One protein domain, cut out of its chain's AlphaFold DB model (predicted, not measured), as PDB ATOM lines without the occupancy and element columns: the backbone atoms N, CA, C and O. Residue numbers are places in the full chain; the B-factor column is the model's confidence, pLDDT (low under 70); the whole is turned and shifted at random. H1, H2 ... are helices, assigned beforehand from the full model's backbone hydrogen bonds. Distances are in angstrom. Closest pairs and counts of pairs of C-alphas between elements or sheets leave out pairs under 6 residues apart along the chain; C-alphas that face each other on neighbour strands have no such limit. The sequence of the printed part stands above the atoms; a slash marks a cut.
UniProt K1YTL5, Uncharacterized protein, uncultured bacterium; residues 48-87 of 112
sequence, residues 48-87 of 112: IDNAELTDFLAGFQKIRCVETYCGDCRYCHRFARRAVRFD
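AT A GLANCE: This is residues 48 to 87 of the 112 residues of an uncharacterized protein of uncultured bacterium (UniProt K1YTL5). The printed part is a flat, narrow U folded back on itself: residues 48 to 60, ending in the short helix H1, make one side, and the longest helix, H3, makes the other. Residues 61 to 69 form the turn at one end, where residues 66 to 72, of which 70 to 72 belong to H2, stick out, and the tail of residues 84 to 87 runs on past H3 at the other end. The 40 printed residues hold three named helices, in the order H1, H2, H3, and no named strand; the class is all helix, though only 18 residues, under half, are in named elements. The whole is only just loose, close to compact, with a radius of gyration of the C-alphas of 10.9 A, and its C-alphas span 32 by 21 by 10 A.

IN THESE COORDINATES: The printed part begins at Ile 48, with its C-alpha at (22.460, -1.886, -12.294), and residues 48 to 55 come before the first named helix. H1, residues 56 to 60, begins with C-alpha 56 at (20.730, -8.279, -23.484) and is 5.9 A from first to last C-alpha. H2, residues 70 to 73, is 5.1 A long by the same measure. H3, residues 75 to 83, is 12.6 A from first to last C-alpha and ends with C-alpha 83 at (23.349, -7.128, -13.472).

HOW THE PARTS SIT: H1 and H3 are close but not clearly touching, with 2 pairs of C-alphas within 8 A. Their closest C-alphas, those of Phe 56 and Phe 79, are 7.3 A apart, and their centres are 11.5 A apart. H1 and H2 are apart, joined by a short link of 9 residues. H2 and H3 meet only through their link, a tight one of 1 residue, Arg 74. In H1 every O i to N i+4 pair is within hydrogen-bond range, and in H3 4 of 5 are. H2 is too short for such a pair, and its 1 pair of O i and N i+3 is not within range.

THE WHOLE: The outline is flat. The two C-alphas farthest apart, those of Glu 67 and Asp 87, are 33.3 A apart, while the first and last printed C-alphas, of Ile 48 and Asp 87, are 12.7 A apart. The printed part has no cut, and neither link between named helices is long. The mean pLDDT of the printed part is 88.6, and no printed residue is under 70. The mean pLDDT is 92 in H3, 89 in H1 and 83 in H2.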
ATOM      1  N   ILE A  48      22.448  -1.042 -11.105       95.06
ATOM      2  CA  ILE A  48      22.460  -1.886 -12.294       95.06
ATOM      3  C   ILE A  48      23.852  -1.799 -12.911       95.06
ATOM      4  O   ILE A  48      24.305  -0.735 -13.329       95.06
ATOM      5  N   ASP A  49      24.515  -2.943 -12.977       95.44
ATOM      6  CA  ASP A  49      25.771  -3.137 -13.676       95.44
ATOM      7  C   ASP A  49      25.497  -3.263 -15.181       95.44
ATOM      8  O   ASP A  49      25.110  -4.318 -15.690       95.44
ATOM      9  N   ASN A  50      25.660  -2.153 -15.903       93.94
ATOM     10  CA  ASN A  50      25.392  -2.096 -17.341       93.94
ATOM     11  C   ASN A  50      26.337  -2.984 -18.163       93.94
ATOM     12  O   ASN A  50      25.953  -3.417 -19.247       93.94
ATOM     13  N   ALA A  51      27.545  -3.281 -17.669       94.38
ATOM     14  CA  ALA A  51      28.461  -4.176 -18.371       94.38
ATOM     15  C   ALA A  51      27.898  -5.606 -18.407       94.38
ATOM     16  O   ALA A  51      27.947  -6.279 -19.436       94.38
ATOM     17  N   GLU A  52      27.253  -6.036 -17.325       95.69
ATOM     18  CA  GLU A  52      26.576  -7.336 -17.229       95.69
ATOM     19  C   GLU A  52      25.276  -7.419 -18.053       95.69
ATOM     20  O   GLU A  52      24.713  -8.506 -18.218       95.69
ATOM     21  N   LEU A  53      24.804  -6.290 -18.597       94.44
ATOM     22  CA  LEU A  53      23.695  -6.216 -19.556       94.44
ATOM     23  C   LEU A  53      24.145  -6.261 -21.022       94.44
ATOM     24  O   LEU A  53      23.303  -6.161 -21.919       94.44
ATOM     25  N   THR A  54      25.441  -6.433 -21.284       94.38
ATOM     26  CA  THR A  54      25.954  -6.588 -22.651       94.38
ATOM     27  C   THR A  54      25.191  -7.697 -23.383       94.38
ATOM     28  O   THR A  54      24.904  -8.754 -22.820       94.38
ATOM     29  N   ASP A  55      24.803  -7.421 -24.629       92.19
ATOM     30  CA  ASP A  55      24.014  -8.298 -25.509       92.19
ATOM     31  C   ASP A  55      22.586  -8.637 -25.054       92.19
ATOM     32  O   ASP A  55      21.883  -9.378 -25.752       92.19
ATOM     33  N   PHE A  56      22.101  -8.058 -23.948       92.62
ATOM     34  CA  PHE A  56      20.730  -8.279 -23.484       92.62
ATOM     35  C   PHE A  56      19.706  -7.976 -24.583       92.62
ATOM     36  O   PHE A  56      18.866  -8.813 -24.897       92.62
ATOM     37  N   LEU A  57      19.788  -6.804 -25.220       90.44
ATOM     38  CA  LEU A  57      18.819  -6.410 -26.248       90.44
ATOM     39  C   LEU A  57      18.894  -7.301 -27.495       90.44
ATOM     40  O   LEU A  57      17.858  -7.645 -28.061       90.44
ATOM     41  N   ALA A  58      20.097  -7.722 -27.891       89.31
ATOM     42  CA  ALA A  58      20.299  -8.560 -29.069       89.31
ATOM     43  C   ALA A  58      19.681  -9.958 -28.905       89.31
ATOM     44  O   ALA A  58      19.144 -10.521 -29.861       89.31
ATOM     45  N   GLY A  59      19.743 -10.533 -27.699       85.69
ATOM     46  CA  GLY A  59      19.054 -11.788 -27.403       85.69
ATOM     47  C   GLY A  59      17.568 -11.586 -27.108       85.69
ATOM     48  O   GLY A  59      16.755 -12.383 -27.570       85.69
ATOM     49  N   PHE A  60      17.196 -10.503 -26.422       87.31
ATOM     50  CA  PHE A  60      15.803 -10.190 -26.105       87.31
ATOM     51  C   PHE A  60      14.948 -10.025 -27.366       87.31
ATOM     52  O   PHE A  60      13.866 -10.590 -27.438       87.31
ATOM     53  N   GLN A  61      15.452  -9.349 -28.401       86.50
ATOM     54  CA  GLN A  61      14.743  -9.183 -29.679       86.50
ATOM     55  C   GLN A  61      14.435 -10.506 -30.398       86.50
ATOM     56  O   GLN A  61      13.492 -10.580 -31.183       86.50
ATOM     57  N   LYS A  62      15.218 -11.560 -30.139       86.94
ATOM     58  CA  LYS A  62      14.991 -12.899 -30.705       86.94
ATOM     59  C   LYS A  62      13.942 -13.688 -29.919       86.94
ATOM     60  O   LYS A  62      13.448 -14.699 -30.410       86.94
ATOM     61  N   ILE A  63      13.615 -13.248 -28.704       81.94
ATOM     62  CA  ILE A  63      12.683 -13.909 -27.797       81.94
ATOM     63  C   ILE A  63      11.352 -13.168 -27.847       81.94
ATOM     64  O   ILE A  63      11.243 -12.000 -27.483       81.94
ATOM     65  N   ARG A  64      10.289 -13.868 -28.238       76.56
ATOM     66  CA  ARG A  64       8.929 -13.330 -28.161       76.56
ATOM     67  C   ARG A  64       8.384 -13.512 -26.749       76.56
ATOM     68  O   ARG A  64       7.605 -14.422 -26.487       76.56
ATOM     69  N   CYS A  65       8.807 -12.649 -25.823       75.62
ATOM     70  CA  CYS A  65       8.387 -12.726 -24.417       75.62
ATOM     71  C   CYS A  65       6.862 -12.671 -24.228       75.62
ATOM     72  O   CYS A  65       6.363 -13.275 -23.291       75.62
ATOM     73  N   VAL A  66       6.121 -12.003 -25.117       73.75
ATOM     74  CA  VAL A  66       4.646 -11.970 -25.062       73.75
ATOM     75  C   VAL A  66       4.002 -13.329 -25.371       73.75
ATOM     76  O   VAL A  66       2.906 -13.613 -24.906       73.75
ATOM     77  N   GLU A  67       4.701 -14.187 -26.114       75.62
ATOM     78  CA  GLU A  67       4.242 -15.523 -26.511       75.62
ATOM     79  C   GLU A  67       4.850 -16.625 -25.622       75.62
ATOM     80  O   GLU A  67       4.556 -17.802 -25.810       75.62
ATOM     81  N   THR A  68       5.713 -16.269 -24.657       76.19
ATOM     82  CA  THR A  68       6.495 -17.230 -23.865       76.19
ATOM     83  C   THR A  68       6.293 -17.016 -22.370       76.19
ATOM     84  O   THR A  68       6.494 -15.916 -21.857       76.19
ATOM     85  N   TYR A  69       5.985 -18.083 -21.628       82.75
ATOM     86  CA  TYR A  69       5.912 -18.005 -20.171       82.75
ATOM     87  C   TYR A  69       7.291 -17.683 -19.567       82.75
ATOM     88  O   TYR A  69       8.283 -18.387 -19.784       82.75
ATOM     89  N   CYS A  70       7.370 -16.593 -18.797       81.69
ATOM     90  CA  CYS A  70       8.640 -16.083 -18.269       81.69
ATOM     91  C   CYS A  70       9.329 -17.081 -17.322       81.69
ATOM     92  O   CYS A  70      10.561 -17.192 -17.328       81.69
ATOM     93  N   GLY A  71       8.536 -17.853 -16.566       80.69
ATOM     94  CA  GLY A  71       9.033 -18.882 -15.653       80.69
ATOM     95  C   GLY A  71       9.818 -19.996 -16.349       80.69
ATOM     96  O   GLY A  71      10.748 -20.540 -15.742       80.69
ATOM     97  N   ASP A  72       9.521 -20.255 -17.625       83.00
ATOM     98  CA  ASP A  72      10.189 -21.274 -18.441       83.00
ATOM     99  C   ASP A  72      11.372 -20.682 -19.215       83.00
ATOM    100  O   ASP A  72      12.484 -21.208 -19.180       83.00
ATOM    101  N   CYS A  73      11.175 -19.530 -19.866       87.44
ATOM    102  CA  CYS A  73      12.212 -18.872 -20.668       87.44
ATOM    103  C   CYS A  73      13.416 -18.412 -19.824       87.44
ATOM    104  O   CYS A  73      14.586 -18.547 -20.221       87.44
ATOM    105  N   ARG A  74      13.125 -17.816 -18.660       88.62
ATOM    106  CA  ARG A  74      14.081 -17.266 -17.682       88.62
ATOM    107  C   ARG A  74      15.159 -16.336 -18.252       88.62
ATOM    108  O   ARG A  74      16.150 -16.077 -17.571       88.62
ATOM    109  N   TYR A  75      15.009 -15.824 -19.475       90.75
ATOM    110  CA  TYR A  75      16.037 -15.007 -20.123       90.75
ATOM    111  C   TYR A  75      16.329 -13.740 -19.318       90.75
ATOM    112  O   TYR A  75      17.460 -13.546 -18.875       90.75
ATOM    113  N   CYS A  76      15.293 -12.956 -19.010       89.69
ATOM    114  CA  CYS A  76      15.419 -11.757 -18.183       89.69
ATOM    115  C   CYS A  76      15.945 -12.080 -16.776       89.69
ATOM    116  O   CYS A  76      16.805 -11.365 -16.274       89.69
ATOM    117  N   HIS A  77      15.518 -13.196 -16.168       90.19
ATOM    118  CA  HIS A  77      16.014 -13.627 -14.856       90.19
ATOM    119  C   HIS A  77      17.531 -13.859 -14.842       90.19
ATOM    120  O   HIS A  77      18.199 -13.497 -13.874       90.19
ATOM    121  N   ARG A  78      18.098 -14.441 -15.909       91.38
ATOM    122  CA  ARG A  78      19.549 -14.675 -16.001       91.38
ATOM    123  C   ARG A  78      20.343 -13.370 -16.025       91.38
ATOM    124  O   ARG A  78      21.392 -13.320 -15.386       91.38
ATOM    125  N   PHE A  79      19.840 -12.347 -16.717       93.62
ATOM    126  CA  PHE A  79      20.449 -11.014 -16.759       93.62
ATOM    127  C   PHE A  79      20.233 -10.245 -15.456       93.62
ATOM    128  O   PHE A  79      21.190  -9.730 -14.890       93.62
ATOM    129  N   ALA A  80      19.021 -10.260 -14.904       91.62
ATOM    130  CA  ALA A  80      18.735  -9.621 -13.624       91.62
ATOM    131  C   ALA A  80      19.626 -10.175 -12.497       91.62
ATOM    132  O   ALA A  80      20.176  -9.413 -11.709       91.62
ATOM    133  N   ARG A  81      19.852 -11.498 -12.459       91.81
ATOM    134  CA  ARG A  81      20.701 -12.137 -11.438       91.81
ATOM    135  C   ARG A  81      22.152 -11.641 -11.449       91.81
ATOM    136  O   ARG A  81      22.772 -11.628 -10.388       91.81
ATOM    137  N   ARG A  82      22.692 -11.292 -12.621       92.94
ATOM    138  CA  ARG A  82      24.078 -10.819 -12.779       92.94
ATOM    139  C   ARG A  82      24.201  -9.299 -12.712       92.94
ATOM    140  O   ARG A  82      25.146  -8.816 -12.108       92.94
ATOM    141  N   ALA A  83      23.250  -8.569 -13.291       95.38
ATOM    142  CA  ALA A  83      23.349  -7.128 -13.472       95.38
ATOM    143  C   ALA A  83      22.799  -6.334 -12.287       95.38
ATOM    144  O   ALA A  83      23.278  -5.241 -12.016       95.38
ATOM    145  N   VAL A  84      21.812  -6.856 -11.557       94.50
ATOM    146  CA  VAL A  84      21.243  -6.136 -10.411       94.50
ATOM    147  C   VAL A  84      22.110  -6.387  -9.179       94.50
ATOM    148  O   VAL A  84      22.292  -7.535  -8.754       94.50
ATOM    149  N   ARG A  85      22.647  -5.310  -8.606       95.06
ATOM    150  CA  ARG A  85      23.467  -5.309  -7.392       95.06
ATOM    151  C   ARG A  85      22.685  -4.646  -6.266       95.06
ATOM    152  O   ARG A  85      22.143  -3.561  -6.437       95.06
ATOM    153  N   PHE A  86      22.618  -5.336  -5.140       93.94
ATOM    154  CA  PHE A  86      22.001  -4.884  -3.900       93.94
ATOM    155  C   PHE A  86      22.504  -5.784  -2.768       93.94
ATOM    156  O   PHE A  86      23.018  -6.882  -3.029       93.94
ATOM    157  N   ASP A  87      22.342  -5.348  -1.524       93.81
ATOM    158  CA  ASP A  87      22.597  -6.201  -0.365       93.81
ATOM    159  C   ASP A  87      21.526  -7.301  -0.283       93.81
ATOM    160  O   ASP A  87      20.377  -7.068   0.096       93.81
TER     161      ASP A  87